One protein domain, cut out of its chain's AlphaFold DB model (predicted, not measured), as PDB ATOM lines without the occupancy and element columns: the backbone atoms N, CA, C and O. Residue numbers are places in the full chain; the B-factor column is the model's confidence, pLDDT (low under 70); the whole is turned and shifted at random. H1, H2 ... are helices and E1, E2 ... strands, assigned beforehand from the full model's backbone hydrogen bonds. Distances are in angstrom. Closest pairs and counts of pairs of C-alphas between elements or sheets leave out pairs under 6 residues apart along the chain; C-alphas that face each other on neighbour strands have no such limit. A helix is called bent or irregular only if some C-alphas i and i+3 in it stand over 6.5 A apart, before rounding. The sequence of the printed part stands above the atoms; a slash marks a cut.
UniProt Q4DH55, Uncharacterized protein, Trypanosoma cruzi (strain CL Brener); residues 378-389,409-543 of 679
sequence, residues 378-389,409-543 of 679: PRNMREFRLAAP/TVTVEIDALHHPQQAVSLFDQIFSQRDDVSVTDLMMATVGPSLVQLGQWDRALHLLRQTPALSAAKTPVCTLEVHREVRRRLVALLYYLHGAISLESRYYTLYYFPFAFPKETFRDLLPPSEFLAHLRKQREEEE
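Overview. This is residues 378 to 389 and 409 to 543 of the 679 residues of an uncharacterized protein of Trypanosoma cruzi (strain CL Brener) (UniProt Q4DH55). A two-stranded ribbon, E1 and E2, lies over a core of four helices, H2 to H5, with E2 packing on H2 and H4. H1 packs on H2 towards one end of the longest axis; H7 makes the other end, and its residues 536 to 543 stick out. The 147 printed residues include two named strands and then seven named helices, in the order E1 E2 H1 H2 H3 H4 H5 H6 H7; the class is mostly helix and the sheet is antiparallel. The whole is compact, with a radius of gyration of the C-alphas of 16.3 A and spans of 43 by 33 by 30 A.

Arrangement. Start at E1, residues 379 to 386, and E2, residues 410 to 417, antiparallel neighbours at 152 degrees. Look there for N 382 and O 414, 2.9 A apart, and N 412 and O 384, 2.8 A apart, within hydrogen-bond range. The closest C-alphas of E2 and H4, residues 480 to 501, are those of Val 412 and Ala 492, 6.0 A apart. With residues 486 to 493 alone, H4 touches the hub, H2, residues 441 to 453, at a shallow tilt of 22 degrees, the same way; closest are the C-alphas of Ala 445 and Leu 490, 6.0 A. H2 and H3, residues 457 to 464, form a helical hairpin at a shallow tilt of 6 degrees, closest at C-alphas 448 and 460, 5.2 A. H1, residues 420 to 433, touches H2 at a steep tilt of 57 degrees, closest at C-alphas 420 and 450, 4.5 A. H5, residues 503 to 512, forms a helical hairpin with H4, closest at C-alphas 498 and 506, 4.3 A, and touches H3, closest at C-alphas 458 and 505, 7.4 A. H6, residues 519 to 522, is close to H5 but not clearly touching, at 7.7 A between C-alphas 510 and 522. H7, residues 528 to 543, is near H5 and touches no helix. Each O i to N i+4 pair is within hydrogen-bond range in H1, H3 and H5; the counts are 7 of 9 in H2, 17 of 18 in H4 and 10 of 12 in H7, and H6 is too short for such a pair.

Along the chain. Find C-alpha 379 at (59.052, -23.595, -37.791); from there E1 runs 21.0 A, and E2 runs 22.0 A. H4, 30.9 A long, begins at C-alpha 480, (60.759, -2.617, -43.808), and is only just irregular: C-alphas 498 and 501 are 6.9 A apart. H1 measures 20.1 A, H2 18.3 A and H7 22.7 A, ending at C-alpha 543, (25.945, -29.544, -20.470).

Size, cuts and confidence. The two farthest C-alphas, of Thr 479 and Glu 543, are 50.9 A apart. Residues 390 to 408 are not printed, and C-alphas 389 and 409 are 10.2 A apart across the cut. The link from H3 to H4, residues 465 to 479, is long. The mean pLDDT of the printed part is 75.6; look for values under 70 at residues 386 to 389, 409 to 410, 470 to 479, 514 and 519 to 543.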
ATOM      1  N   PRO A 378      62.652 -23.807 -34.619       88.01
ATOM      2  CA  PRO A 378      62.294 -24.395 -35.897       88.01
ATOM      3  C   PRO A 378      60.787 -24.247 -36.134       88.01
ATOM      4  O   PRO A 378      59.959 -24.525 -35.255       88.01
ATOM      5  N   ARG A 379      60.432 -23.836 -37.352       85.44
ATOM      6  CA  ARG A 379      59.052 -23.595 -37.791       85.44
ATOM      7  C   ARG A 379      58.835 -24.123 -39.202       85.44
ATOM      8  O   ARG A 379      59.707 -23.981 -40.054       85.44
ATOM      9  N   ASN A 380      57.650 -24.671 -39.435       85.92
ATOM     10  CA  ASN A 380      57.171 -25.086 -40.749       85.92
ATOM     11  C   ASN A 380      55.906 -24.300 -41.091       85.92
ATOM     12  O   ASN A 380      55.069 -24.102 -40.218       85.92
ATOM     13  N   MET A 381      55.720 -23.915 -42.349       84.72
ATOM     14  CA  MET A 381      54.439 -23.359 -42.786       84.72
ATOM     15  C   MET A 381      53.399 -24.480 -42.875       84.72
ATOM     16  O   MET A 381      53.669 -25.544 -43.435       84.72
ATOM     17  N   ARG A 382      52.216 -24.260 -42.301       80.15
ATOM     18  CA  ARG A 382      51.038 -25.108 -42.504       80.15
ATOM     19  C   ARG A 382      49.960 -24.305 -43.205       80.15
ATOM     20  O   ARG A 382      49.570 -23.244 -42.726       80.15
ATOM     21  N   GLU A 383      49.468 -24.844 -44.309       81.43
ATOM     22  CA  GLU A 383      48.312 -24.309 -45.016       81.43
ATOM     23  C   GLU A 383      47.023 -24.756 -44.324       81.43
ATOM     24  O   GLU A 383      46.793 -25.945 -44.089       81.43
ATOM     25  N   PHE A 384      46.159 -23.797 -44.023       75.35
ATOM     26  CA  PHE A 384      44.823 -24.024 -43.499       75.35
ATOM     27  C   PHE A 384      43.800 -23.524 -44.510       75.35
ATOM     28  O   PHE A 384      43.829 -22.362 -44.912       75.35
ATOM     29  N   ARG A 385      42.873 -24.394 -44.916       72.61
ATOM     30  CA  ARG A 385      41.718 -23.997 -45.728       72.61
ATOM     31  C   ARG A 385      40.655 -23.419 -44.806       72.61
ATOM     32  O   ARG A 385      40.073 -24.152 -44.009       72.61
ATOM     33  N   LEU A 386      40.404 -22.121 -44.916       61.94
ATOM     34  CA  LEU A 386      39.232 -21.502 -44.317       61.94
ATOM     35  C   LEU A 386      38.046 -21.812 -45.234       61.94
ATOM     36  O   LEU A 386      37.961 -21.299 -46.350       61.94
ATOM     37  N   ALA A 387      37.159 -22.702 -44.790       56.78
ATOM     38  CA  ALA A 387      35.859 -22.851 -45.426       56.78
ATOM     39  C   ALA A 387      35.030 -21.598 -45.113       56.78
ATOM     40  O   ALA A 387      34.996 -21.155 -43.961       56.78
ATOM     41  N   ALA A 388      34.368 -21.029 -46.125       51.17
ATOM     42  CA  ALA A 388      33.261 -20.116 -45.868       51.17
ATOM     43  C   ALA A 388      32.261 -20.842 -44.946       51.17
ATOM     44  O   ALA A 388      32.087 -22.052 -45.113       51.17
ATOM     45  N   PRO A 389      31.683 -20.170 -43.933       45.34
ATOM     46  CA  PRO A 389      30.767 -20.822 -43.009       45.34
ATOM     47  C   PRO A 389      29.655 -21.489 -43.818       45.34
ATOM     48  O   PRO A 389      28.929 -20.806 -44.530       45.34
ATOM     49  N   THR A 409      37.409 -21.037 -51.225       57.67
ATOM     50  CA  THR A 409      38.139 -21.475 -50.038       57.67
ATOM     51  C   THR A 409      39.428 -20.669 -49.951       57.67
ATOM     52  O   THR A 409      40.328 -20.853 -50.771       57.67
ATOM     53  N   VAL A 410      39.536 -19.787 -48.959       67.79
ATOM     54  CA  VAL A 410      40.753 -19.003 -48.729       67.79
ATOM     55  C   VAL A 410      41.763 -19.872 -47.979       67.79
ATOM     56  O   VAL A 410      41.518 -20.303 -46.851       67.79
ATOM     57  N   THR A 411      42.910 -20.147 -48.596       74.72
ATOM     58  CA  THR A 411      44.039 -20.832 -47.952       74.72
ATOM     59  C   THR A 411      44.907 -19.828 -47.200       74.72
ATOM     60  O   THR A 411      45.367 -18.846 -47.782       74.72
ATOM     61  N   VAL A 412      45.150 -20.074 -45.914       77.56
ATOM     62  CA  VAL A 412      46.002 -19.246 -45.052       77.56
ATOM     63  C   VAL A 412      47.186 -20.064 -44.553       77.56
ATOM     64  O   VAL A 412      47.007 -21.137 -43.985       77.56
ATOM     65  N   GLU A 413      48.397 -19.542 -44.730       81.52
ATOM     66  CA  GLU A 413      49.630 -20.140 -44.212       81.52
ATOM     67  C   GLU A 413      49.936 -19.631 -42.801       81.52
ATOM     68  O   GLU A 413      49.980 -18.424 -42.556       81.52
ATOM     69  N   ILE A 414      50.163 -20.548 -41.862       82.72
ATOM     70  CA  ILE A 414      50.527 -20.224 -40.479       82.72
ATOM     71  C   ILE A 414      51.798 -20.968 -40.099       82.72
ATOM     72  O   ILE A 414      51.946 -22.157 -40.384       82.72
ATOM     73  N   ASP A 415      52.673 -20.277 -39.372       84.51
ATOM     74  CA  ASP A 415      53.840 -20.872 -38.732       84.51
ATOM     75  C   ASP A 415      53.403 -21.960 -37.730       84.51
ATOM     76  O   ASP A 415      52.728 -21.699 -36.738       84.51
ATOM     77  N   ALA A 416      53.820 -23.199 -37.959       84.83
ATOM     78  CA  ALA A 416      53.713 -24.300 -37.020       84.83
ATOM     79  C   ALA A 416      55.086 -24.569 -36.404       84.83
ATOM     80  O   ALA A 416      56.001 -25.044 -37.082       84.83
ATOM     81  N   LEU A 417      55.233 -24.290 -35.109       87.44
ATOM     82  CA  LEU A 417      56.461 -24.610 -34.390       87.44
ATOM     83  C   LEU A 417      56.547 -26.118 -34.134       87.44
ATOM     84  O   LEU A 417      55.535 -26.768 -33.867       87.44
ATOM     85  N   HIS A 418      57.764 -26.668 -34.188       86.96
ATOM     86  CA  HIS A 418      58.012 -28.068 -33.801       86.96
ATOM     87  C   HIS A 418      57.942 -28.262 -32.279       86.96
ATOM     88  O   HIS A 418      57.519 -29.309 -31.802       86.96
ATOM     89  N   HIS A 419      58.311 -27.224 -31.523       87.94
ATOM     90  CA  HIS A 419      58.464 -27.250 -30.064       87.94
ATOM     91  C   HIS A 419      57.638 -26.146 -29.371       87.94
ATOM     92  O   HIS A 419      58.195 -25.264 -28.711       87.94
ATOM     93  N   PRO A 420      56.296 -26.142 -29.519       88.27
ATOM     94  CA  PRO A 420      55.461 -25.056 -29.006       88.27
ATOM     95  C   PRO A 420      55.432 -24.988 -27.478       88.27
ATOM     96  O   PRO A 420      55.372 -23.900 -26.909       88.27
ATOM     97  N   GLN A 421      55.496 -26.140 -26.800       90.42
ATOM     98  CA  GLN A 421      55.499 -26.199 -25.335       90.42
ATOM     99  C   GLN A 421      56.724 -25.486 -24.759       90.42
ATOM    100  O   GLN A 421      56.577 -24.699 -23.828       90.42
ATOM    101  N   GLN A 422      57.901 -25.708 -25.351       90.08
ATOM    102  CA  GLN A 422      59.154 -25.106 -24.902       90.08
ATOM    103  C   GLN A 422      59.209 -23.599 -25.181       90.08
ATOM    104  O   GLN A 422      59.633 -22.827 -24.321       90.08
ATOM    105  N   ALA A 423      58.720 -23.157 -26.344       89.07
ATOM    106  CA  ALA A 423      58.628 -21.731 -26.661       89.07
ATOM    107  C   ALA A 423      57.722 -20.984 -25.666       89.07
ATOM    108  O   ALA A 423      58.070 -19.903 -25.185       89.07
ATOM    109  N   VAL A 424      56.574 -21.576 -25.313       89.64
ATOM    110  CA  VAL A 424      55.631 -20.990 -24.351       89.64
ATOM    111  C   VAL A 424      56.171 -21.053 -22.923       89.64
ATOM    112  O   VAL A 424      56.045 -20.066 -22.201       89.64
ATOM    113  N   SER A 425      56.826 -22.144 -22.512       89.86
ATOM    114  CA  SER A 425      57.430 -22.227 -21.176       89.86
ATOM    115  C   SER A 425      58.558 -21.218 -20.988       89.86
ATOM    116  O   SER A 425      58.646 -20.599 -19.932       89.86
ATOM    117  N   LEU A 426      59.389 -21.012 -22.015       89.17
ATOM    118  CA  LEU A 426      60.442 -19.997 -22.008       89.17
ATOM    119  C   LEU A 426      59.848 -18.589 -21.921       89.17
ATOM    120  O   LEU A 426      60.296 -17.774 -21.116       89.17
ATOM    121  N   PHE A 427      58.812 -18.309 -22.714       89.95
ATOM    122  CA  PHE A 427      58.079 -17.049 -22.633       89.95
ATOM    123  C   PHE A 427      57.523 -16.825 -21.218       89.95
ATOM    124  O   PHE A 427      57.735 -15.768 -20.626       89.95
ATOM    125  N   ASP A 428      56.871 -17.832 -20.633       88.96
ATOM    126  CA  ASP A 428      56.345 -17.767 -19.269       88.96
ATOM    127  C   ASP A 428      57.440 -17.553 -18.219       88.96
ATOM    128  O   ASP A 428      57.261 -16.750 -17.299       88.96
ATOM    129  N   GLN A 429      58.588 -18.215 -18.375       87.09
ATOM    130  CA  GLN A 429      59.750 -18.029 -17.514       87.09
ATOM    131  C   GLN A 429      60.244 -16.580 -17.565       87.09
ATOM    132  O   GLN A 429      60.356 -15.947 -16.512       87.09
ATOM    133  N   ILE A 430      60.455 -16.034 -18.767       86.98
ATOM    134  CA  ILE A 430      60.921 -14.658 -18.982       86.98
ATOM    135  C   ILE A 430      59.974 -13.656 -18.308       86.98
ATOM    136  O   ILE A 430      60.415 -12.858 -17.483       86.98
ATOM    137  N   PHE A 431      58.664 -13.759 -18.554       84.55
ATOM    138  CA  PHE A 431      57.655 -12.877 -17.945       84.55
ATOM    139  C   PHE A 431      57.451 -13.087 -16.438       84.55
ATOM    140  O   PHE A 431      56.814 -12.264 -15.781       84.55
ATOM    141  N   SER A 432      57.909 -14.209 -15.877       83.16
ATOM    142  CA  SER A 432      57.817 -14.472 -14.435       83.16
ATOM    143  C   SER A 432      59.018 -13.952 -13.646       83.16
ATOM    144  O   SER A 432      58.876 -13.667 -12.459       83.16
ATOM    145  N   GLN A 433      60.183 -13.852 -14.288       82.39
ATOM    146  CA  GLN A 433      61.452 -13.538 -13.632       82.39
ATOM    147  C   GLN A 433      61.958 -12.124 -13.946       82.39
ATOM    148  O   GLN A 433      62.824 -11.623 -13.229       82.39
ATOM    149  N   ARG A 434      61.453 -11.484 -15.009       78.84
ATOM    150  CA  ARG A 434      61.943 -10.195 -15.514       78.84
ATOM    151  C   ARG A 434      60.783  -9.223 -15.728       78.84
ATOM    152  O   ARG A 434      59.778  -9.579 -16.337       78.84
ATOM    153  N   ASP A 435      60.961  -7.984 -15.273       78.39
ATOM    154  CA  ASP A 435      59.983  -6.896 -15.425       78.39
ATOM    155  C   ASP A 435      60.298  -5.956 -16.608       78.39
ATOM    156  O   ASP A 435      59.456  -5.155 -17.006       78.39
ATOM    157  N   ASP A 436      61.499  -6.045 -17.191       80.48
ATOM    158  CA  ASP A 436      61.986  -5.196 -18.293       80.48
ATOM    159  C   ASP A 436      61.660  -5.744 -19.696       80.48
ATOM    160  O   ASP A 436      62.090  -5.202 -20.715       80.48
ATOM    161  N   VAL A 437      60.865  -6.810 -19.765       81.94
ATOM    162  CA  VAL A 437      60.475  -7.480 -21.009       81.94
ATOM    163  C   VAL A 437      59.390  -6.673 -21.717       81.94
ATOM    164  O   VAL A 437      58.376  -6.310 -21.121       81.94
ATOM    165  N   SER A 438      59.542  -6.458 -23.026       80.06
ATOM    166  CA  SER A 438      58.452  -5.948 -23.863       80.06
ATOM    167  C   SER A 438      58.130  -6.898 -25.010       80.06
ATOM    168  O   SER A 438      59.004  -7.554 -25.575       80.06
ATOM    169  N   VAL A 439      56.834  -7.000 -25.323       81.72
ATOM    170  CA  VAL A 439      56.334  -7.900 -26.361       81.72
ATOM    171  C   VAL A 439      56.693  -7.359 -27.743       81.72
ATOM    172  O   VAL A 439      56.205  -6.301 -28.139       81.72
ATOM    173  N   THR A 440      57.536  -8.083 -28.481       83.36
ATOM    174  CA  THR A 440      57.924  -7.742 -29.857       83.36
ATOM    175  C   THR A 440      57.104  -8.510 -30.891       83.36
ATOM    176  O   THR A 440      56.573  -9.589 -30.617       83.36
ATOM    177  N   ASP A 441      57.044  -7.976 -32.114       83.92
ATOM    178  CA  ASP A 441      56.340  -8.608 -33.237       83.92
ATOM    179  C   ASP A 441      56.919  -9.991 -33.585       83.92
ATOM    180  O   ASP A 441      56.171 -10.935 -33.821       83.92
ATOM    181  N   LEU A 442      58.253 -10.134 -33.572       84.75
ATOM    182  CA  LEU A 442      58.953 -11.398 -33.853       84.75
ATOM    183  C   LEU A 442      58.704 -12.457 -32.776       84.75
ATOM    184  O   LEU A 442      58.472 -13.626 -33.097       84.75
ATOM    185  N   MET A 443      58.704 -12.052 -31.503       88.55
ATOM    186  CA  MET A 443      58.335 -12.949 -30.413       88.55
ATOM    187  C   MET A 443      56.884 -13.403 -30.571       88.55
ATOM    188  O   MET A 443      56.602 -14.592 -30.466       88.55
ATOM    189  N   MET A 444      55.969 -12.491 -30.910       88.85
ATOM    190  CA  MET A 444      54.561 -12.832 -31.124       88.85
ATOM    191  C   MET A 444      54.312 -13.703 -32.349       88.85
ATOM    192  O   MET A 444      53.448 -14.574 -32.288       88.85
ATOM    193  N   ALA A 445      55.091 -13.544 -33.418       87.01
ATOM    194  CA  ALA A 445      55.040 -14.441 -34.569       87.01
ATOM    195  C   ALA A 445      55.454 -15.880 -34.215       87.01
ATOM    196  O   ALA A 445      55.040 -16.815 -34.886       87.01
ATOM    197  N   THR A 446      56.223 -16.068 -33.140       87.36
ATOM    198  CA  THR A 446      56.685 -17.386 -32.674       87.36
ATOM    199  C   THR A 446      55.756 -17.954 -31.592       87.36
ATOM    200  O   THR A 446      55.288 -19.092 -31.661       87.36
ATOM    201  N   VAL A 447      55.430 -17.139 -30.588       89.71
ATOM    202  CA  VAL A 447      54.620 -17.525 -29.423       89.71
ATOM    203  C   VAL A 447      53.135 -17.610 -29.767       89.71
ATOM    204  O   VAL A 447      52.454 -18.508 -29.284       89.71
ATOM    205  N   GLY A 448      52.621 -16.719 -30.618       88.84
ATOM    206  CA  GLY A 448      51.208 -16.683 -31.005       88.84
ATOM    207  C   GLY A 448      50.726 -18.008 -31.606       88.84
ATOM    208  O   GLY A 448      49.809 -18.612 -31.045       88.84
ATOM    209  N   PRO A 449      51.360 -18.516 -32.678       88.39
ATOM    210  CA  PRO A 449      50.999 -19.812 -33.242       88.39
ATOM    211  C   PRO A 449      51.239 -20.975 -32.277       88.39
ATOM    212  O   PRO A 449      50.422 -21.890 -32.212       88.39
ATOM    213  N   SER A 450      52.297 -20.915 -31.459       88.41
ATOM    214  CA  SER A 450      52.564 -21.933 -30.431       88.41
ATOM    215  C   SER A 450      51.434 -22.038 -29.408       88.41
ATOM    216  O   SER A 450      51.002 -23.134 -29.063       88.41
ATOM    217  N   LEU A 451      50.899 -20.907 -28.945       89.46
ATOM    218  CA  LEU A 451      49.757 -20.882 -28.028       89.46
ATOM    219  C   LEU A 451      48.503 -21.477 -28.668       89.46
ATOM    220  O   LEU A 451      47.781 -22.226 -28.013       89.46
ATOM    221  N   VAL A 452      48.272 -21.189 -29.948       87.63
ATOM    222  CA  VAL A 452      47.157 -21.758 -30.712       87.63
ATOM    223  C   VAL A 452      47.311 -23.274 -30.876       87.63
ATOM    224  O   VAL A 452      46.347 -24.000 -30.648       87.63
ATOM    225  N   GLN A 453      48.518 -23.771 -31.168       86.71
ATOM    226  CA  GLN A 453      48.814 -25.210 -31.212       86.71
ATOM    227  C   GLN A 453      48.573 -25.910 -29.863       86.71
ATOM    228  O   GLN A 453      48.185 -27.076 -29.842       86.71
ATOM    229  N   LEU A 454      48.774 -25.212 -28.741       87.50
ATOM    230  CA  LEU A 454      48.495 -25.719 -27.391       87.50
ATOM    231  C   LEU A 454      47.039 -25.504 -26.934       87.50
ATOM    232  O   LEU A 454      46.713 -25.806 -25.786       87.50
ATOM    233  N   GLY A 455      46.169 -24.956 -27.789       84.97
ATOM    234  CA  GLY A 455      44.768 -24.669 -27.468       84.97
ATOM    235  C   GLY A 455      44.535 -23.427 -26.595       84.97
ATOM    236  O   GLY A 455      43.396 -23.152 -26.230       84.97
ATOM    237  N   GLN A 456      45.573 -22.641 -26.286       87.56
ATOM    238  CA  GLN A 456      45.500 -21.384 -25.522       87.56
ATOM    239  C   GLN A 456      45.213 -20.183 -26.444       87.56
ATOM    240  O   GLN A 456      45.939 -19.182 -26.458       87.56
ATOM    241  N   TRP A 457      44.178 -20.297 -27.277       84.18
ATOM    242  CA  TRP A 457      43.838 -19.293 -28.294       84.18
ATOM    243  C   TRP A 457      43.381 -17.956 -27.687       84.18
ATOM    244  O   TRP A 457      43.649 -16.892 -28.246       84.18
ATOM    245  N   ASP A 458      42.745 -17.992 -26.518       82.66
ATOM    246  CA  ASP A 458      42.326 -16.827 -25.739       82.66
ATOM    247  C   ASP A 458      43.540 -15.988 -25.318       82.66
ATOM    248  O   ASP A 458      43.599 -14.774 -25.542       82.66
ATOM    249  N   ARG A 459      44.568 -16.656 -24.791       83.59
ATOM    250  CA  ARG A 459      45.843 -16.040 -24.424       83.59
ATOM    251  C   ARG A 459      46.558 -15.459 -25.644       83.59
ATOM    252  O   ARG A 459      47.102 -14.357 -25.551       83.59
ATOM    253  N   ALA A 460      46.535 -16.159 -26.778       85.85
ATOM    254  CA  ALA A 460      47.118 -15.667 -28.025       85.85
ATOM    255  C   ALA A 460      46.460 -14.349 -28.474       85.85
ATOM    256  O   ALA A 460      47.166 -13.385 -28.766       85.85
ATOM    257  N   LEU A 461      45.124 -14.263 -28.447       83.72
ATOM    258  CA  LEU A 461      44.379 -13.042 -28.786       83.72
ATOM    259  C   LEU A 461      44.706 -11.871 -27.851       83.72
ATOM    260  O   LEU A 461      44.909 -10.742 -28.308       83.72
ATOM    261  N   HIS A 462      44.803 -12.135 -26.547       82.21
ATOM    262  CA  HIS A 462      45.180 -11.117 -25.568       82.21
ATOM    263  C   HIS A 462      46.588 -10.561 -25.812       82.21
ATOM    264  O   HIS A 462      46.791  -9.347 -25.718       82.21
ATOM    265  N   LEU A 463      47.550 -11.419 -26.156       84.95
ATOM    266  CA  LEU A 463      48.918 -11.006 -26.467       84.95
ATOM    267  C   LEU A 463      49.027 -10.305 -27.833       84.95
ATOM    268  O   LEU A 463      49.762  -9.324 -27.961       84.95
ATOM    269  N   LEU A 464      48.244 -10.719 -28.837       84.14
ATOM    270  CA  LEU A 464      48.195 -10.051 -30.148       84.14
ATOM    271  C   LEU A 464      47.789  -8.578 -30.035       84.14
ATOM    272  O   LEU A 464      48.315  -7.729 -30.752       84.14
ATOM    273  N   ARG A 465      46.931  -8.234 -29.071       78.98
ATOM    274  CA  ARG A 465      46.538  -6.839 -28.815       78.98
ATOM    275  C   ARG A 465      47.708  -5.972 -28.332       78.98
ATOM    276  O   ARG A 465      47.704  -4.760 -28.540       78.98
ATOM    277  N   GLN A 466      48.693  -6.577 -27.675       76.61
ATOM    278  CA  GLN A 466      49.896  -5.886 -27.202       76.61
ATOM    279  C   GLN A 466      50.968  -5.762 -28.293       76.61
ATOM    280  O   GLN A 466      51.961  -5.069 -28.086       76.61
ATOM    281  N   THR A 467      50.774  -6.409 -29.445       78.47
ATOM    282  CA  THR A 467      51.776  -6.478 -30.511       78.47
ATOM    283  C   THR A 467      51.884  -5.137 -31.250       78.47
ATOM    284  O   THR A 467      50.878  -4.665 -31.791       78.47
ATOM    285  N   PRO A 468      53.075  -4.509 -31.312       71.85
ATOM    286  CA  PRO A 468      53.275  -3.228 -31.989       71.85
ATOM    287  C   PRO A 468      52.784  -3.183 -33.443       71.85
ATOM    288  O   PRO A 468      52.131  -2.212 -33.808       71.85
ATOM    289  N   ALA A 469      53.010  -4.225 -34.252       71.26
ATOM    290  CA  ALA A 469      52.596  -4.276 -35.663       71.26
ATOM    291  C   ALA A 469      51.076  -4.166 -35.884       71.26
ATOM    292  O   ALA A 469      50.632  -3.756 -36.960       71.26
ATOM    293  N   LEU A 470      50.284  -4.546 -34.880       68.75
ATOM    294  CA  LEU A 470      48.822  -4.466 -34.886       68.75
ATOM    295  C   LEU A 470      48.310  -3.265 -34.074       68.75
ATOM    296  O   LEU A 470      47.120  -2.961 -34.089       68.75
ATOM    297  N   SER A 471      49.192  -2.556 -33.371       68.29
ATOM    298  CA  SER A 471      48.852  -1.344 -32.638       68.29
ATOM    299  C   SER A 471      49.051  -0.130 -33.541       68.29
ATOM    300  O   SER A 471      50.153   0.131 -34.013       68.29
ATOM    301  N   ALA A 472      48.006   0.676 -33.745       55.43
ATOM    302  CA  ALA A 472      48.044   1.859 -34.616       55.43
ATOM    303  C   ALA A 472      49.066   2.953 -34.205       55.43
ATOM    304  O   ALA A 472      49.149   3.990 -34.856       55.43
ATOM    305  N   ALA A 473      49.814   2.770 -33.111       54.52
ATOM    306  CA  ALA A 473      50.503   3.848 -32.413       54.52
ATOM    307  C   ALA A 473      52.030   3.931 -32.611       54.52
ATOM    308  O   ALA A 473      52.600   4.935 -32.181       54.52
ATOM    309  N   LYS A 474      52.732   2.939 -33.189       53.41
ATOM    310  CA  LYS A 474      54.215   2.946 -33.196       53.41
ATOM    311  C   LYS A 474      54.848   2.544 -34.532       53.41
ATOM    312  O   LYS A 474      54.437   1.578 -35.163       53.41
ATOM    313  N   THR A 475      55.889   3.277 -34.927       54.01
ATOM    314  CA  THR A 475      56.775   2.961 -36.059       54.01
ATOM    315  C   THR A 475      57.720   1.794 -35.727       54.01
ATOM    316  O   THR A 475      58.236   1.751 -34.607       54.01
ATOM    317  N   PRO A 476      57.983   0.870 -36.671       56.86
ATOM    318  CA  PRO A 476      58.850  -0.286 -36.441       56.86
ATOM    319  C   PRO A 476      60.344   0.077 -36.415       56.86
ATOM    320  O   PRO A 476      60.787   0.966 -37.136       56.86
ATOM    321  N   VAL A 477      61.121  -0.658 -35.607       56.51
ATOM    322  CA  VAL A 477      62.595  -0.546 -35.471       56.51
ATOM    323  C   VAL A 477      63.343  -1.449 -36.476       56.51
ATOM    324  O   VAL A 477      64.557  -1.366 -36.615       56.51
ATOM    325  N   CYS A 478      62.631  -2.326 -37.188       59.66
ATOM    326  CA  CYS A 478      63.219  -3.331 -38.079       59.66
ATOM    327  C   CYS A 478      63.269  -2.863 -39.546       59.66
ATOM    328  O   CYS A 478      62.606  -1.891 -39.920       59.66
ATOM    329  N   THR A 479      64.008  -3.586 -40.395       68.55
ATOM    330  CA  THR A 479      63.969  -3.377 -41.849       68.55
ATOM    331  C   THR A 479      62.532  -3.533 -42.359       68.55
ATOM    332  O   THR A 479      61.764  -4.378 -41.887       68.55
ATOM    333  N   LEU A 480      62.142  -2.686 -43.317       74.24
ATOM    334  CA  LEU A 480      60.759  -2.617 -43.808       74.24
ATOM    335  C   LEU A 480      60.247  -3.969 -44.333       74.24
ATOM    336  O   LEU A 480      59.061  -4.262 -44.208       74.24
ATOM    337  N   GLU A 481      61.128  -4.793 -44.896       76.81
ATOM    338  CA  GLU A 481      60.798  -6.113 -45.442       76.81
ATOM    339  C   GLU A 481      60.500  -7.139 -44.351       76.81
ATOM    340  O   GLU A 481      59.437  -7.757 -44.377       76.81
ATOM    341  N   VAL A 482      61.373  -7.255 -43.345       75.95
ATOM    342  CA  VAL A 482      61.159  -8.157 -42.202       75.95
ATOM    343  C   VAL A 482      59.891  -7.761 -41.456       75.95
ATOM    344  O   VAL A 482      59.086  -8.618 -41.101       75.95
ATOM    345  N   HIS A 483      59.647  -6.460 -41.279       77.73
ATOM    346  CA  HIS A 483      58.413  -5.996 -40.655       77.73
ATOM    347  C   HIS A 483      57.162  -6.357 -41.475       77.73
ATOM    348  O   HIS A 483      56.164  -6.797 -40.902       77.73
ATOM    349  N   ARG A 484      57.195  -6.209 -42.808       81.11
ATOM    350  CA  ARG A 484      56.083  -6.623 -43.688       81.11
ATOM    351  C   ARG A 484      55.821  -8.119 -43.591       81.11
ATOM    352  O   ARG A 484      54.663  -8.517 -43.509       81.11
ATOM    353  N   GLU A 485      56.875  -8.922 -43.578       83.61
ATOM    354  CA  GLU A 485      56.784 -10.376 -43.502       83.61
ATOM    355  C   GLU A 485      56.214 -10.842 -42.157       83.61
ATOM    356  O   GLU A 485      55.235 -11.583 -42.107       83.61
ATOM    357  N   VAL A 486      56.734 -10.313 -41.050       84.21
ATOM    358  CA  VAL A 486      56.205 -10.588 -39.707       84.21
ATOM    359  C   VAL A 486      54.745 -10.142 -39.596       84.21
ATOM    360  O   VAL A 486      53.908 -10.876 -39.074       84.21
ATOM    361  N   ARG A 487      54.398  -8.971 -40.144       83.80
ATOM    362  CA  ARG A 487      53.013  -8.490 -40.166       83.80
ATOM    363  C   ARG A 487      52.095  -9.413 -40.967       83.80
ATOM    364  O   ARG A 487      50.990  -9.675 -40.501       83.80
ATOM    365  N   ARG A 488      52.525  -9.922 -42.128       85.05
ATOM    366  CA  ARG A 488      51.749 -10.902 -42.912       85.05
ATOM    367  C   ARG A 488      51.439 -12.147 -42.086       85.05
ATOM    368  O   ARG A 488      50.283 -12.547 -42.033       85.05
ATOM    369  N   ARG A 489      52.427 -12.685 -41.366       86.44
ATOM    370  CA  ARG A 489      52.257 -13.862 -40.493       86.44
ATOM    371  C   ARG A 489      51.298 -13.609 -39.335       86.44
ATOM    372  O   ARG A 489      50.435 -14.432 -39.050       86.44
ATOM    373  N   LEU A 490      51.405 -12.449 -38.686       87.83
ATOM    374  CA  LEU A 490      50.495 -12.068 -37.600       87.83
ATOM    375  C   LEU A 490      49.056 -11.868 -38.097       87.83
ATOM    376  O   LEU A 490      48.109 -12.236 -37.407       87.83
ATOM    377  N   VAL A 491      48.882 -11.308 -39.297       85.67
ATOM    378  CA  VAL A 491      47.564 -11.172 -39.929       85.67
ATOM    379  C   VAL A 491      47.008 -12.543 -40.322       85.67
ATOM    380  O   VAL A 491      45.852 -12.820 -40.024       85.67
ATOM    381  N   ALA A 492      47.817 -13.435 -40.897       85.81
ATOM    382  CA  ALA A 492      47.418 -14.812 -41.193       85.81
ATOM    383  C   ALA A 492      46.945 -15.559 -39.932       85.81
ATOM    384  O   ALA A 492      45.891 -16.195 -39.934       85.81
ATOM    385  N   LEU A 493      47.654 -15.385 -38.810       87.13
ATOM    386  CA  LEU A 493      47.233 -15.907 -37.511       87.13
ATOM    387  C   LEU A 493      45.868 -15.343 -37.069       87.13
ATOM    388  O   LEU A 493      45.042 -16.098 -36.558       87.13
ATOM    389  N   LEU A 494      45.594 -14.049 -37.286       85.69
ATOM    390  CA  LEU A 494      44.279 -13.451 -37.006       85.69
ATOM    391  C   LEU A 494      43.165 -14.047 -37.877       85.69
ATOM    392  O   LEU A 494      42.086 -14.312 -37.352       85.69
ATOM    393  N   TYR A 495      43.412 -14.289 -39.168       84.30
ATOM    394  CA  TYR A 495      42.439 -14.941 -40.056       84.30
ATOM    395  C   TYR A 495      42.111 -16.363 -39.605       84.30
ATOM    396  O   TYR A 495      40.944 -16.752 -39.586       84.30
ATOM    397  N   TYR A 496      43.116 -17.118 -39.167       84.66
ATOM    398  CA  TYR A 496      42.896 -18.446 -38.606       84.66
ATOM    399  C   TYR A 496      42.109 -18.422 -37.299       84.66
ATOM    400  O   TYR A 496      41.146 -19.172 -37.147       84.66
ATOM    401  N   LEU A 497      42.478 -17.529 -36.372       84.90
ATOM    402  CA  LEU A 497      41.738 -17.325 -35.126       84.90
ATOM    403  C   LEU A 497      40.285 -16.915 -35.412       84.90
ATOM    404  O   LEU A 497      39.391 -17.355 -34.707       84.90
ATOM    405  N   HIS A 498      40.033 -16.113 -36.449       81.84
ATOM    406  CA  HIS A 498      38.685 -15.694 -36.830       81.84
ATOM    407  C   HIS A 498      37.843 -16.832 -37.429       81.84
ATOM    408  O   HIS A 498      36.664 -16.949 -37.100       81.84
ATOM    409  N   GLY A 499      38.422 -17.637 -38.325       77.44
ATOM    410  CA  GLY A 499      37.665 -18.605 -39.122       77.44
ATOM    411  C   GLY A 499      37.603 -20.028 -38.559       77.44
ATOM    412  O   GLY A 499      36.589 -20.693 -38.741       77.44
ATOM    413  N   ALA A 500      38.653 -20.511 -37.886       77.04
ATOM    414  CA  ALA A 500      38.815 -21.946 -37.620       77.04
ATOM    415  C   ALA A 500      38.572 -22.382 -36.164       77.04
ATOM    416  O   ALA A 500      38.355 -23.566 -35.921       77.04
ATOM    417  N   ILE A 501      38.655 -21.475 -35.184       77.42
ATOM    418  CA  ILE A 501      38.778 -21.873 -33.770       77.42
ATOM    419  C   ILE A 501      37.441 -21.886 -33.032       77.42
ATOM    420  O   ILE A 501      37.005 -22.932 -32.560       77.42
ATOM    421  N   SER A 502      36.821 -20.721 -32.841       78.48
ATOM    422  CA  SER A 502      35.589 -20.608 -32.054       78.48
ATOM    423  C   SER A 502      34.783 -19.362 -32.413       78.48
ATOM    424  O   SER A 502      35.335 -18.337 -32.821       78.48
ATOM    425  N   LEU A 503      33.469 -19.395 -32.176       74.51
ATOM    426  CA  LEU A 503      32.632 -18.199 -32.306       74.51
ATOM    427  C   LEU A 503      33.122 -17.074 -31.377       74.51
ATOM    428  O   LEU A 503      33.211 -15.929 -31.810       74.51
ATOM    429  N   GLU A 504      33.528 -17.393 -30.139       75.50
ATOM    430  CA  GLU A 504      34.114 -16.422 -29.198       75.50
ATOM    431  C   GLU A 504      35.331 -15.698 -29.811       75.50
ATOM    432  O   GLU A 504      35.423 -14.470 -29.745       75.50
ATOM    433  N   SER A 505      36.233 -16.439 -30.464       78.24
ATOM    434  CA  SER A 505      37.403 -15.872 -31.145       78.24
ATOM    435  C   SER A 505      37.032 -15.019 -32.364       78.24
ATOM    436  O   SER A 505      37.624 -13.954 -32.567       78.24
ATOM    437  N   ARG A 506      35.994 -15.398 -33.120       75.02
ATOM    438  CA  ARG A 506      35.463 -14.615 -34.245       75.02
ATOM    439  C   ARG A 506      34.972 -13.238 -33.792       75.02
ATOM    440  O   ARG A 506      35.371 -12.222 -34.357       75.02
ATOM    441  N   TYR A 507      34.186 -13.174 -32.718       71.47
ATOM    442  CA  TYR A 507      33.728 -11.894 -32.163       71.47
ATOM    443  C   TYR A 507      34.871 -11.074 -31.560       71.47
ATOM    444  O   TYR A 507      34.938  -9.862 -31.770       71.47
ATOM    445  N   TYR A 508      35.791 -11.718 -30.835       76.28
ATOM    446  CA  TYR A 508      36.938 -11.026 -30.245       76.28
ATOM    447  C   TYR A 508      37.820 -10.381 -31.322       76.28
ATOM    448  O   TYR A 508      38.215  -9.221 -31.194       76.28
ATOM    449  N   THR A 509      38.113 -11.120 -32.397       79.50
ATOM    450  CA  THR A 509      38.936 -10.628 -33.509       79.50
ATOM    451  C   THR A 509      38.299  -9.424 -34.194       79.50
ATOM    452  O   THR A 509      38.976  -8.419 -34.400       79.50
ATOM    453  N   LEU A 510      36.993  -9.465 -34.457       74.89
ATOM    454  CA  LEU A 510      36.265  -8.354 -35.075       74.89
ATOM    455  C   LEU A 510      36.165  -7.121 -34.172       74.89
ATOM    456  O   LEU A 510      36.263  -5.996 -34.657       74.89
ATOM    457  N   TYR A 511      35.997  -7.318 -32.862       70.59
ATOM    458  CA  TYR A 511      35.878  -6.214 -31.911       70.59
ATOM    459  C   TYR A 511      37.204  -5.467 -31.710       70.59
ATOM    460  O   TYR A 511      37.222  -4.237 -31.658       70.59
ATOM    461  N   TYR A 512      38.323  -6.192 -31.593       70.52
ATOM    462  CA  TYR A 512      39.627  -5.592 -31.279       70.52
ATOM    463  C   TYR A 512      40.518  -5.327 -32.498       70.52
ATOM    464  O   TYR A 512      41.368  -4.438 -32.430       70.52
ATOM    465  N   PHE A 513      40.329  -6.045 -33.607       77.90
ATOM    466  CA  PHE A 513      41.137  -5.913 -34.824       77.90
ATOM    467  C   PHE A 513      40.288  -5.625 -36.074       77.90
ATOM    468  O   PHE A 513      40.494  -6.262 -37.108       77.90
ATOM    469  N   PRO A 514      39.366  -4.643 -36.052       69.92
ATOM    470  CA  PRO A 514      38.479  -4.399 -37.189       69.92
ATOM    471  C   PRO A 514      39.224  -3.970 -38.461       69.92
ATOM    472  O   PRO A 514      38.721  -4.132 -39.563       69.92
ATOM    473  N   PHE A 515      40.440  -3.437 -38.317       73.62
ATOM    474  CA  PHE A 515      41.305  -3.017 -39.421       73.62
ATOM    475  C   PHE A 515      41.996  -4.178 -40.153       73.62
ATOM    476  O   PHE A 515      42.574  -3.954 -41.215       73.62
ATOM    477  N   ALA A 516      42.021  -5.384 -39.574       73.56
ATOM    478  CA  ALA A 516      42.677  -6.548 -40.173       73.56
ATOM    479  C   ALA A 516      41.769  -7.293 -41.166       73.56
ATOM    480  O   ALA A 516      42.273  -8.051 -41.998       73.56
ATOM    481  N   PHE A 517      40.456  -7.058 -41.088       73.18
ATOM    482  CA  PHE A 517      39.438  -7.767 -41.854       73.18
ATOM    483  C   PHE A 517      38.721  -6.831 -42.842       73.18
ATOM    484  O   PHE A 517      38.549  -5.642 -42.550       73.18
ATOM    485  N   PRO A 518      38.311  -7.335 -44.017       71.60
ATOM    486  CA  PRO A 518      37.562  -6.561 -45.000       71.60
ATOM    487  C   PRO A 518      36.130  -6.270 -44.502       71.60
ATOM    488  O   PRO A 518      35.668  -6.821 -43.504       71.60
ATOM    489  N   LYS A 519      35.396  -5.356 -45.148       60.81
ATOM    490  CA  LYS A 519      34.071  -4.921 -44.646       60.81
ATOM    491  C   LYS A 519      33.019  -6.030 -44.739       60.81
ATOM    492  O   LYS A 519      32.044  -6.027 -43.993       60.81
ATOM    493  N   GLU A 520      33.224  -6.967 -45.651       62.98
ATOM    494  CA  GLU A 520      32.336  -8.073 -45.979       62.98
ATOM    495  C   GLU A 520      32.220  -9.061 -44.809       62.98
ATOM    496  O   GLU A 520      31.120  -9.517 -44.519       62.98
ATOM    497  N   THR A 521      33.295  -9.281 -44.036       59.91
ATOM    498  CA  THR A 521      33.283 -10.188 -42.867       59.91
ATOM    499  C   THR A 521      32.398  -9.718 -41.711       59.91
ATOM    500  O   THR A 521      32.135 -10.491 -40.792       59.91
ATOM    501  N   PHE A 522      31.944  -8.459 -41.724       57.45
ATOM    502  CA  PHE A 522      31.046  -7.916 -40.700       57.45
ATOM    503  C   PHE A 522      29.560  -8.127 -41.012       57.45
ATOM    504  O   PHE A 522      28.732  -7.864 -40.143       57.45
ATOM    505  N   ARG A 523      29.204  -8.561 -42.232       58.09
ATOM    506  CA  ARG A 523      27.798  -8.703 -42.650       58.09
ATOM    507  C   ARG A 523      27.092  -9.878 -41.971       58.09
ATOM    508  O   ARG A 523      25.923  -9.746 -41.633       58.09
ATOM    509  N   ASP A 524      27.819 -10.957 -41.693       58.05
ATOM    510  CA  ASP A 524      27.250 -12.229 -41.214       58.05
ATOM    511  C   ASP A 524      27.220 -12.354 -39.677       58.05
ATOM    512  O   ASP A 524      27.161 -13.455 -39.128       58.05
ATOM    513  N   LEU A 525      27.332 -11.240 -38.945       55.64
ATOM    514  CA  LEU A 525      27.410 -11.263 -37.481       55.64
ATOM    515  C   LEU A 525      26.035 -11.113 -36.834       55.64
ATOM    516  O   LEU A 525      25.303 -10.166 -37.117       55.64
ATOM    517  N   LEU A 526      25.732 -12.001 -35.883       56.71
ATOM    518  CA  LEU A 526      24.553 -11.864 -35.029       56.71
ATOM    519  C   LEU A 526      24.710 -10.639 -34.101       56.71
ATOM    520  O   LEU A 526      25.817 -10.357 -33.621       56.71
ATOM    521  N   PRO A 527      23.616  -9.920 -33.788       55.76
ATOM    522  CA  PRO A 527      23.616  -8.833 -32.814       55.76
ATOM    523  C   PRO A 527      24.237  -9.260 -31.463       55.76
ATOM    524  O   PRO A 527      23.957 -10.361 -30.981       55.76
ATOM    525  N   PRO A 528      25.005  -8.395 -30.761       50.74
ATOM    526  CA  PRO A 528      25.674  -8.750 -29.497       50.74
ATOM    527  C   PRO A 528      24.745  -9.283 -28.389       50.74
ATOM    528  O   PRO A 528      25.176 -10.031 -27.510       50.74
ATOM    529  N   SER A 529      23.463  -8.901 -28.416       51.11
ATOM    530  CA  SER A 529      22.420  -9.398 -27.511       51.11
ATOM    531  C   SER A 529      22.072 -10.869 -27.748       51.11
ATOM    532  O   SER A 529      21.842 -11.604 -26.788       51.11
ATOM    533  N   GLU A 530      22.065 -11.306 -29.007       57.67
ATOM    534  CA  GLU A 530      21.790 -12.691 -29.393       57.67
ATOM    535  C   GLU A 530      22.993 -13.588 -29.107       57.67
ATOM    536  O   GLU A 530      22.807 -14.728 -28.706       57.67
ATOM    537  N   PHE A 531      24.219 -13.060 -29.173       50.13
ATOM    538  CA  PHE A 531      25.442 -13.794 -28.834       50.13
ATOM    539  C   PHE A 531      25.478 -14.296 -27.384       50.13
ATOM    540  O   PHE A 531      25.761 -15.468 -27.144       50.13
ATOM    541  N   LEU A 532      25.147 -13.450 -26.397       53.95
ATOM    542  CA  LEU A 532      25.080 -13.897 -24.996       53.95
ATOM    543  C   LEU A 532      23.999 -14.964 -24.790       53.95
ATOM    544  O   LEU A 532      24.174 -15.850 -23.955       53.95
ATOM    545  N   ALA A 533      22.894 -14.884 -25.534       60.88
ATOM    546  CA  ALA A 533      21.856 -15.908 -25.518       60.88
ATOM    547  C   ALA A 533      22.326 -17.199 -26.209       60.88
ATOM    548  O   ALA A 533      22.085 -18.281 -25.685       60.88
ATOM    549  N   HIS A 534      23.046 -17.096 -27.326       59.71
ATOM    550  CA  HIS A 534      23.566 -18.228 -28.090       59.71
ATOM    551  C   HIS A 534      24.683 -18.969 -27.343       59.71
ATOM    552  O   HIS A 534      24.684 -20.194 -27.333       59.71
ATOM    553  N   LEU A 535      25.580 -18.250 -26.652       56.38
ATOM    554  CA  LEU A 535      26.590 -18.842 -25.765       56.38
ATOM    555  C   LEU A 535      25.960 -19.539 -24.557       56.38
ATOM    556  O   LEU A 535      26.448 -20.579 -24.122       56.38
ATOM    557  N   ARG A 536      24.893 -18.961 -23.989       63.51
ATOM    558  CA  ARG A 536      24.137 -19.610 -22.909       63.51
ATOM    559  C   ARG A 536      23.465 -20.883 -23.414       63.51
ATOM    560  O   ARG A 536      23.647 -21.915 -22.787       63.51
ATOM    561  N   LYS A 537      22.795 -20.829 -24.570       68.05
ATOM    562  CA  LYS A 537      22.196 -22.005 -25.218       68.05
ATOM    563  C   LYS A 537      23.228 -23.086 -25.538       68.05
ATOM    564  O   LYS A 537      22.994 -24.230 -25.186       68.05
ATOM    565  N   GLN A 538      24.380 -22.737 -26.119       59.90
ATOM    566  CA  GLN A 538      25.443 -23.711 -26.396       59.90
ATOM    567  C   GLN A 538      26.003 -24.332 -25.119       59.90
ATOM    568  O   GLN A 538      26.164 -25.543 -25.074       59.90
ATOM    569  N   ARG A 539      26.240 -23.550 -24.056       60.92
ATOM    570  CA  ARG A 539      26.614 -24.131 -22.754       60.92
ATOM    571  C   ARG A 539      25.547 -25.076 -22.224       60.92
ATOM    572  O   ARG A 539      25.887 -26.138 -21.727       60.92
ATOM    573  N   GLU A 540      24.277 -24.704 -22.332       66.21
ATOM    574  CA  GLU A 540      23.163 -25.557 -21.916       66.21
ATOM    575  C   GLU A 540      23.058 -26.831 -22.780       66.21
ATOM    576  O   GLU A 540      22.675 -27.881 -22.268       66.21
ATOM    577  N   GLU A 541      23.404 -26.776 -24.068       61.86
ATOM    578  CA  GLU A 541      23.447 -27.924 -24.988       61.86
ATOM    579  C   GLU A 541      24.665 -28.834 -24.750       61.86
ATOM    580  O   GLU A 541      24.513 -30.058 -24.729       61.86
ATOM    581  N   GLU A 542      25.851 -28.270 -24.500       53.93
ATOM    582  CA  GLU A 542      27.069 -28.998 -24.110       53.93
ATOM    583  C   GLU A 542      26.905 -29.664 -22.733       53.93
ATOM    584  O   GLU A 542      27.269 -30.825 -22.538       53.93
ATOM    585  N   GLU A 543      26.280 -28.971 -21.776       53.06
ATOM    586  CA  GLU A 543      25.945 -29.544 -20.470       53.06
ATOM    587  C   GLU A 543      24.920 -30.683 -20.610       53.06
ATOM    588  O   GLU A 543      25.075 -31.718 -19.963       53.06
TER     589      GLU A 543